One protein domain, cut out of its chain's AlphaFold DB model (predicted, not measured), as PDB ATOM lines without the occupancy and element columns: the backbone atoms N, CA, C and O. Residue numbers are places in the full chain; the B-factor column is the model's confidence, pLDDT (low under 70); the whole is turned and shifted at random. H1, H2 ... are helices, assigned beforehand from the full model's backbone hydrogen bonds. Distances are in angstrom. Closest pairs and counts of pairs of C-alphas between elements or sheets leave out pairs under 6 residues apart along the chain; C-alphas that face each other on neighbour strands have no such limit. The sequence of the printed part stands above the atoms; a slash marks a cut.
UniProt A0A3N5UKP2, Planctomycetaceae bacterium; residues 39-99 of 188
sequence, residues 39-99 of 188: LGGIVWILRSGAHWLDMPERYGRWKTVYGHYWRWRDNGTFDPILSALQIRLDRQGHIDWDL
ATOM      1  N   LEU A  39     121.147 191.456 158.277       89.88
ATOM      2  CA  LEU A  39     122.360 191.899 158.962       89.88
ATOM      3  C   LEU A  39     123.454 190.826 158.905       89.88
ATOM      4  O   LEU A  39     124.611 191.151 158.660       89.88
ATOM      5  N   GLY A  40     123.095 189.549 159.058       90.38
ATOM      6  CA  GLY A  40     124.032 188.434 158.935       90.38
ATOM      7  C   GLY A  40     124.716 188.374 157.566       90.38
ATOM      8  O   GLY A  40     125.924 188.160 157.504       90.38
ATOM      9  N   GLY A  41     123.978 188.618 156.478       91.25
ATOM     10  CA  GLY A  41     124.550 188.686 155.129       91.25
ATOM     11  C   GLY A  41     125.501 189.870 154.949       91.25
ATOM     12  O   GLY A  41     126.583 189.713 154.387       91.25
ATOM     13  N   ILE A  42     125.137 191.036 155.491       90.62
ATOM     14  CA  ILE A  42     125.987 192.235 155.478       90.62
ATOM     15  C   ILE A  42     127.285 191.967 156.245       90.62
ATOM     16  O   ILE A  42     128.369 192.149 155.700       90.62
ATOM     17  N   VAL A  43     127.191 191.465 157.478       88.69
ATOM     18  CA  VAL A  43     128.355 191.132 158.315       88.69
ATOM     19  C   VAL A  43     129.235 190.076 157.647       88.69
ATOM     20  O   VAL A  43     130.459 190.171 157.719       88.69
ATOM     21  N   TRP A  44     128.644 189.096 156.961       90.25
ATOM     22  CA  TRP A  44     129.408 188.102 156.212       90.25
ATOM     23  C   TRP A  44     130.256 188.744 155.109       90.25
ATOM     24  O   TRP A  44     131.447 188.445 155.017       90.25
ATOM     25  N   ILE A  45     129.679 189.655 154.318       89.12
ATOM     26  CA  ILE A  45     130.408 190.385 153.270       89.12
ATOM     27  C   ILE A  45     131.497 191.266 153.879       89.12
ATOM     28  O   ILE A  45     132.646 191.189 153.458       89.12
ATOM     29  N   LEU A  46     131.170 192.038 154.920       85.50
ATOM     30  CA  LEU A  46     132.121 192.947 155.564       85.50
ATOM     31  C   LEU A  46     133.314 192.208 156.187       85.50
ATOM     32  O   LEU A  46     134.436 192.701 156.144       85.50
ATOM     33  N   ARG A  47     133.097 191.012 156.750       82.31
ATOM     34  CA  ARG A  47     134.176 190.218 157.360       82.31
ATOM     35  C   ARG A  47     134.978 189.403 156.353       82.31
ATOM     36  O   ARG A  47     136.165 189.181 156.578       82.31
ATOM     37  N   SER A  48     134.337 188.900 155.299       84.38
ATOM     38  CA  SER A  48     135.011 188.082 154.283       84.38
ATOM     39  C   SER A  48     135.725 188.921 153.225       84.38
ATOM     40  O   SER A  48     136.699 188.448 152.646       84.38
ATOM     41  N   GLY A  49     135.246 190.138 152.954       82.81
ATOM     42  CA  GLY A  49     135.672 190.933 151.802       82.81
ATOM     43  C   GLY A  49     135.281 190.309 150.456       82.81
ATOM     44  O   GLY A  49     135.770 190.750 149.419       82.81
ATOM     45  N   ALA A  50     134.439 189.269 150.462       86.50
ATOM     46  CA  ALA A  50     134.009 188.580 149.256       86.50
ATOM     47  C   ALA A  50     133.069 189.453 148.418       86.50
ATOM     48  O   ALA A  50     132.427 190.387 148.910       86.50
ATOM     49  N   HIS A  51     132.955 189.116 147.135       86.88
ATOM     50  CA  HIS A  51     132.037 189.808 146.250       86.88
ATOM     51  C   HIS A  51     130.579 189.522 146.652       86.88
ATOM     52  O   HIS A  51     130.240 188.419 147.075       86.88
ATOM     53  N   TRP A  52     129.678 190.496 146.476       88.69
ATOM     54  CA  TRP A  52     128.258 190.342 146.832       88.69
ATOM     55  C   TRP A  52     127.579 189.159 146.129       88.69
ATOM     56  O   TRP A  52     126.656 188.569 146.687       88.69
ATOM     57  N   LEU A  53     128.031 188.801 144.922       88.81
ATOM     58  CA  LEU A  53     127.520 187.636 144.186       88.81
ATOM     59  C   LEU A  53     127.877 186.304 144.849       88.81
ATOM     60  O   LEU A  53     127.111 185.355 144.716       88.81
ATOM     61  N   ASP A  54     128.982 186.260 145.591       88.06
ATOM     62  CA  ASP A  54     129.480 185.052 146.255       88.06
ATOM     63  C   ASP A  54     128.830 184.851 147.629       88.06
ATOM     64  O   ASP A  54     129.140 183.904 148.357       88.06
ATOM     65  N   MET A  55     127.921 185.755 148.009       87.88
ATOM     66  CA  MET A  55     127.215 185.678 149.273       87.88
ATOM     67  C   MET A  55     126.400 184.377 149.344       87.88
ATOM     68  O   MET A  55     125.561 184.121 148.475       87.88
ATOM     69  N   PRO A  56     126.565 183.577 150.409       89.25
ATOM     70  CA  PRO A  56     125.847 182.324 150.553       89.25
ATOM     71  C   PRO A  56     124.331 182.518 150.573       89.25
ATOM     72  O   PRO A  56     123.806 183.378 151.286       89.25
ATOM     73  N   GLU A  57     123.618 181.632 149.878       88.69
ATOM     74  CA  GLU A  57     122.163 181.710 149.705       88.69
ATOM     75  C   GLU A  57     121.379 181.646 151.029       88.69
ATOM     76  O   GLU A  57     120.255 182.142 151.111       88.69
ATOM     77  N   ARG A  58     121.994 181.151 152.114       89.38
ATOM     78  CA  ARG A  58     121.400 181.149 153.466       89.38
ATOM     79  C   ARG A  58     120.985 182.537 153.967       89.38
ATOM     80  O   ARG A  58     120.094 182.637 154.806       89.38
ATOM     81  N   TYR A  59     121.605 183.605 153.461       87.31
ATOM     82  CA  TYR A  59     121.249 184.989 153.796       87.31
ATOM     83  C   TYR A  59     120.189 185.590 152.856       87.31
ATOM     84  O   TYR A  59     119.747 186.724 153.038       87.31
ATOM     85  N   GLY A  60     119.743 184.822 151.863       89.00
ATOM     86  CA  GLY A  60     118.817 185.248 150.827       89.00
ATOM     87  C   GLY A  60     119.516 185.872 149.620       89.00
ATOM     88  O   GLY A  60     120.731 185.822 149.453       89.00
ATOM     89  N   ARG A  61     118.720 186.471 148.730       91.44
ATOM     90  CA  ARG A  61     119.215 187.036 147.469       91.44
ATOM     91  C   ARG A  61     120.086 188.266 147.732       91.44
ATOM     92  O   ARG A  61     119.579 189.255 148.263       91.44
ATOM     93  N   TRP A  62     121.330 188.250 147.252       91.94
ATOM     94  CA  TRP A  62     122.320 189.318 147.463       91.94
ATOM     95  C   TRP A  62     121.804 190.729 147.155       91.94
ATOM     96  O   TRP A  62     122.029 191.637 147.943       91.94
ATOM     97  N   LYS A  63     121.018 190.916 146.080       90.81
ATOM     98  CA  LYS A  63     120.430 192.226 145.724       90.81
ATOM     99  C   LYS A  63     119.563 192.803 146.844       90.81
ATOM    100  O   LYS A  63     119.513 194.012 147.035       90.81
ATOM    101  N   THR A  64     118.869 191.930 147.571       90.12
ATOM    102  CA  THR A  64     118.006 192.326 148.689       90.12
ATOM    103  C   THR A  64     118.858 192.772 149.869       90.12
ATOM    104  O   THR A  64     118.619 193.842 150.415       90.12
ATOM    105  N   VAL A  65     119.878 191.984 150.217       90.94
ATOM    106  CA  VAL A  65     120.806 192.299 151.311       90.94
ATOM    107  C   VAL A  65     121.560 193.596 151.022       90.94
ATOM    108  O   VAL A  65     121.607 194.473 151.878       90.94
ATOM    109  N   TYR A  66     122.043 193.774 149.793       89.75
ATOM    110  CA  TYR A  66     122.682 195.009 149.348       89.75
ATOM    111  C   TYR A  66     121.741 196.220 149.436       89.75
ATOM    112  O   TYR A  66     122.122 197.263 149.957       89.75
ATOM    113  N   GLY A  67     120.485 196.087 148.995       88.31
ATOM    114  CA  GLY A  67     119.498 197.165 149.123       88.31
ATOM    115  C   GLY A  67     119.186 197.530 150.580       88.31
ATOM    116  O   GLY A  67     118.957 198.698 150.890       88.31
ATOM    117  N   HIS A  68     119.207 196.548 151.486       88.12
ATOM    118  CA  HIS A  68     119.101 196.787 152.926       88.12
ATOM    119  C   HIS A  68     120.338 197.495 153.483       88.12
ATOM    120  O   HIS A  68     120.174 198.477 154.199       88.12
ATOM    121  N   TYR A  69     121.541 197.046 153.115       88.50
ATOM    122  CA  TYR A  69     122.797 197.702 153.481       88.50
ATOM    123  C   TYR A  69     122.794 199.173 153.076       88.50
ATOM    124  O   TYR A  69     123.015 200.039 153.914       88.50
ATOM    125  N   TRP A  70     122.472 199.453 151.813       87.25
ATOM    126  CA  TRP A  70     122.449 200.812 151.290       87.25
ATOM    127  C   TRP A  70     121.457 201.700 152.050       87.25
ATOM    128  O   TRP A  70     121.816 202.781 152.504       87.25
ATOM    129  N   ARG A  71     120.239 201.201 152.304       85.75
ATOM    130  CA  ARG A  71     119.233 201.934 153.087       85.75
ATOM    131  C   ARG A  71     119.677 202.193 154.529       85.75
ATOM    132  O   ARG A  71     119.416 203.274 155.039       85.75
ATOM    133  N   TRP A  72     120.287 201.203 155.182       87.88
ATOM    134  CA  TRP A  72     120.762 201.304 156.569       87.88
ATOM    135  C   TRP A  72     122.004 202.179 156.723       87.88
ATOM    136  O   TRP A  72     122.232 202.761 157.779       87.88
ATOM    137  N   ARG A  73     122.805 202.278 155.667       87.88
ATOM    138  CA  ARG A  73     123.915 203.219 155.590       87.88
ATOM    139  C   ARG A  73     123.396 204.642 155.442       87.88
ATOM    140  O   ARG A  73     123.756 205.503 156.231       87.88
ATOM    141  N   ASP A  74     122.517 204.873 154.473       85.00
ATOM    142  CA  ASP A  74     122.064 206.223 154.137       85.00
ATOM    143  C   ASP A  74     121.140 206.827 155.206       85.00
ATOM    144  O   ASP A  74     121.085 208.044 155.356       85.00
ATOM    145  N   ASN A  75     120.432 206.002 155.983       83.62
ATOM    146  CA  ASN A  75     119.625 206.474 157.109       83.62
ATOM    147  C   ASN A  75     120.397 206.523 158.448       83.62
ATOM    148  O   ASN A  75     119.767 206.752 159.480       83.62
ATOM    149  N   GLY A  76     121.707 206.242 158.449       86.00
ATOM    150  CA  GLY A  76     122.544 206.268 159.651       86.00
ATOM    151  C   GLY A  76     122.241 205.171 160.677       86.00
ATOM    152  O   GLY A  76     122.540 205.340 161.851       86.00
ATOM    153  N   THR A  77     121.649 204.032 160.288       87.06
ATOM    154  CA  THR A  77     121.354 202.925 161.230       87.06
ATOM    155  C   THR A  77     122.629 202.315 161.820       87.06
ATOM    156  O   THR A  77     122.598 201.787 162.931       87.06
ATOM    157  N   PHE A  78     123.753 202.357 161.101       85.94
ATOM    158  CA  PHE A  78     125.005 201.766 161.581       85.94
ATOM    159  C   PHE A  78     125.667 202.560 162.711       85.94
ATOM    160  O   PHE A  78     126.297 201.944 163.566       85.94
ATOM    161  N   ASP A  79     125.470 203.875 162.782       86.25
ATOM    162  CA  ASP A  79     126.079 204.735 163.806       86.25
ATOM    163  C   ASP A  79     125.644 204.376 165.242       86.25
ATOM    164  O   ASP A  79     126.513 204.147 166.095       86.25
ATOM    165  N   PRO A  80     124.336 204.241 165.558       86.19
ATOM    166  CA  PRO A  80     123.908 203.824 166.890       86.19
ATOM    167  C   PRO A  80     124.291 202.371 167.192       86.19
ATOM    168  O   PRO A  80     124.568 202.047 168.345       86.19
ATOM    169  N   ILE A  81     124.359 201.498 166.177       85.56
ATOM    170  CA  ILE A  81     124.836 200.117 166.348       85.56
ATOM    171  C   ILE A  81     126.302 200.121 166.777       85.56
ATOM    172  O   ILE A  81     126.658 199.463 167.755       85.56
ATOM    173  N   LEU A  82     127.145 200.869 166.064       85.31
ATOM    174  CA  LEU A  82     128.565 200.976 166.366       85.31
ATOM    175  C   LEU A  82     128.782 201.557 167.763       85.31
ATOM    176  O   LEU A  82     129.523 200.975 168.552       85.31
ATOM    177  N   SER A  83     128.059 202.626 168.097       84.88
ATOM    178  CA  SER A  83     128.119 203.268 169.414       84.88
ATOM    179  C   SER A  83     127.752 202.294 170.541       84.88
ATOM    180  O   SER A  83     128.463 202.183 171.538       84.88
ATOM    181  N   ALA A  84     126.667 201.527 170.379       83.94
ATOM    182  CA  ALA A  84     126.241 200.541 171.371       83.94
ATOM    183  C   ALA A  84     127.272 199.415 171.561       83.94
ATOM    184  O   ALA A  84     127.510 198.965 172.685       83.94
ATOM    185  N   LEU A  85     127.906 198.971 170.472       82.56
ATOM    186  CA  LEU A  85     128.964 197.964 170.524       82.56
ATOM    187  C   LEU A  85     130.241 198.509 171.169       82.56
ATOM    188  O   LEU A  85     130.840 197.805 171.980       82.56
ATOM    189  N   GLN A  86     130.628 199.751 170.869       82.88
ATOM    190  CA  GLN A  86     131.777 200.411 171.487       82.88
ATOM    191  C   GLN A  86     131.595 200.532 173.000       82.88
ATOM    192  O   GLN A  86     132.455 200.071 173.740       82.88
ATOM    193  N   ILE A  87     130.444 201.025 173.469       85.38
ATOM    194  CA  ILE A  87     130.137 201.113 174.908       85.38
ATOM    195  C   ILE A  87     130.218 199.735 175.579       85.38
ATOM    196  O   ILE A  87     130.695 199.608 176.706       85.38
ATOM    197  N   ARG A  88     129.742 198.679 174.907       81.44
ATOM    198  CA  ARG A  88     129.819 197.318 175.451       81.44
ATOM    199  C   ARG A  88     131.263 196.825 175.550       81.44
ATOM    200  O   ARG A  88     131.614 196.247 176.573       81.44
ATOM    201  N   LEU A  89     132.069 197.026 174.510       80.94
ATOM    202  CA  LEU A  89     133.470 196.603 174.487       80.94
ATOM    203  C   LEU A  89     134.324 197.407 175.476       80.94
ATOM    204  O   LEU A  89     135.177 196.830 176.142       80.94
ATOM    205  N   ASP A  90     134.048 198.701 175.619       84.50
ATOM    206  CA  ASP A  90     134.667 199.586 176.607       84.50
ATOM    207  C   ASP A  90     134.418 199.089 178.037       84.50
ATOM    208  O   ASP A  90     135.352 198.830 178.790       84.50
ATOM    209  N   ARG A  91     133.158 198.780 178.379       84.25
ATOM    210  CA  ARG A  91     132.800 198.183 179.682       84.25
ATOM    211  C   ARG A  91     133.462 196.833 179.950       84.25
ATOM    212  O   ARG A  91     133.606 196.447 181.105       84.25
ATOM    213  N   GLN A  92     133.806 196.094 178.899       83.12
ATOM    214  CA  GLN A  92     134.510 194.816 179.002       83.12
ATOM    215  C   GLN A  92     136.038 194.990 179.073       83.12
ATOM    216  O   GLN A  92     136.752 193.994 179.150       83.12
ATOM    217  N   GLY A  93     136.544 196.229 179.045       84.12
ATOM    218  CA  GLY A  93     137.976 196.527 179.031       84.12
ATOM    219  C   GLY A  93     138.661 196.089 177.738       84.12
ATOM    220  O   GLY A  93     139.865 195.854 177.725       84.12
ATOM    221  N   HIS A  94     137.899 195.912 176.656       81.94
ATOM    222  CA  HIS A  94     138.453 195.509 175.370       81.94
ATOM    223  C   HIS A  94     138.937 196.702 174.550       81.94
ATOM    224  O   HIS A  94     139.810 196.509 173.712       81.94
ATOM    225  N   ILE A  95     138.417 197.911 174.775       81.56
ATOM    226  CA  ILE A  95     138.871 199.117 174.071       81.56
ATOM    227  C   ILE A  95     139.997 199.774 174.865       81.56
ATOM    228  O   ILE A  95     139.810 200.151 176.017       81.56
ATOM    229  N   ASP A  96     141.149 199.915 174.216       83.38
ATOM    230  CA  ASP A  96     142.254 200.741 174.689       83.38
ATOM    231  C   ASP A  96     142.162 202.110 174.004       83.38
ATOM    232  O   ASP A  96     142.312 202.207 172.784       83.38
ATOM    233  N   TRP A  97     141.859 203.151 174.780       81.94
ATOM    234  CA  TRP A  97     141.719 204.524 174.286       81.94
ATOM    235  C   TRP A  97     143.061 205.235 174.081       81.94
ATOM    236  O   TRP A  97     143.103 206.253 173.390       81.94
ATOM    237  N   ASP A  98     144.151 204.691 174.628       84.75
ATOM    238  CA  ASP A  98     145.504 205.209 174.419       84.75
ATOM    239  C   ASP A  98     146.127 204.642 173.129       84.75
ATOM    240  O   ASP A  98     147.097 205.191 172.593       84.75
ATOM    241  N   LEU A  99     145.547 203.567 172.580       79.56
ATOM    242  CA  LEU A  99     145.961 202.957 171.322       79.56
ATOM    243  C   LEU A  99     145.339 203.663 170.107       79.56
ATOM    244  O   LEU A  99     144.181 203.452 169.748       79.56
TER     245      LEU A  99
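Overview. This is residues 39 to 99 of the 188 residues of a protein of Planctomycetaceae bacterium (UniProt A0A3N5UKP2). Two helices, H3 and H2, meet at a tight turn and make a wide, open L; the short helix H1 sits across the first half of H2, and the long link of residues 49 to 61 folds back from H1 to the start of H2. Residues 79 to 85 and 88 to 93, mostly in H3, stick out from the rest. The printed part has 61 residues with three named helices, in the order H1, H2, H3, and no named strand; the class is all helix. The whole is loose, with a radius of gyration of the C-alphas of 14.3 A, and elongated, spanning 40 by 24 by 18 A.

Along the chain. H3, the longest helix, holds residues 78 to 91 and measures 20.0 A from first to last C-alpha, ending with C-alpha 91 at (132.800, 198.183, 179.682). H2 holds residues 62 to 74 and measures 18.2 A; C-alpha 62 is at (122.320, 189.318, 147.463). H1 holds residues 39 to 48, measures 14.0 A and begins with C-alpha 39 at (122.360, 191.899, 158.962).

Arrangement. H3 touches no helix. H3 and H2 are close but not clearly touching, with the closest C-alphas, those of Phe 78 and Trp 72, 6.6 A apart. Their lines are about perpendicular, at 78 degrees. H2 touches H1 with residues 65 to 69 alone; the closest C-alphas are those of Val 65 and Gly 41, 6.5 A apart. The lines of H1 and H2 are about perpendicular, at 86 degrees. H1 and H3 are apart. In H1, H2 and H3 every O i to N i+4 pair is within hydrogen-bond range.

Size, cuts and confidence. The two C-alphas farthest apart are those of Arg 61 and Asp 98, at 41.8 A. The link from H2 to H3 is tight, with 3 residues, and that from H1 to H2 is long, with 13. The printed part has no cut. Its mean pLDDT is 86.5, and no printed residue is under 70 in this predicted model.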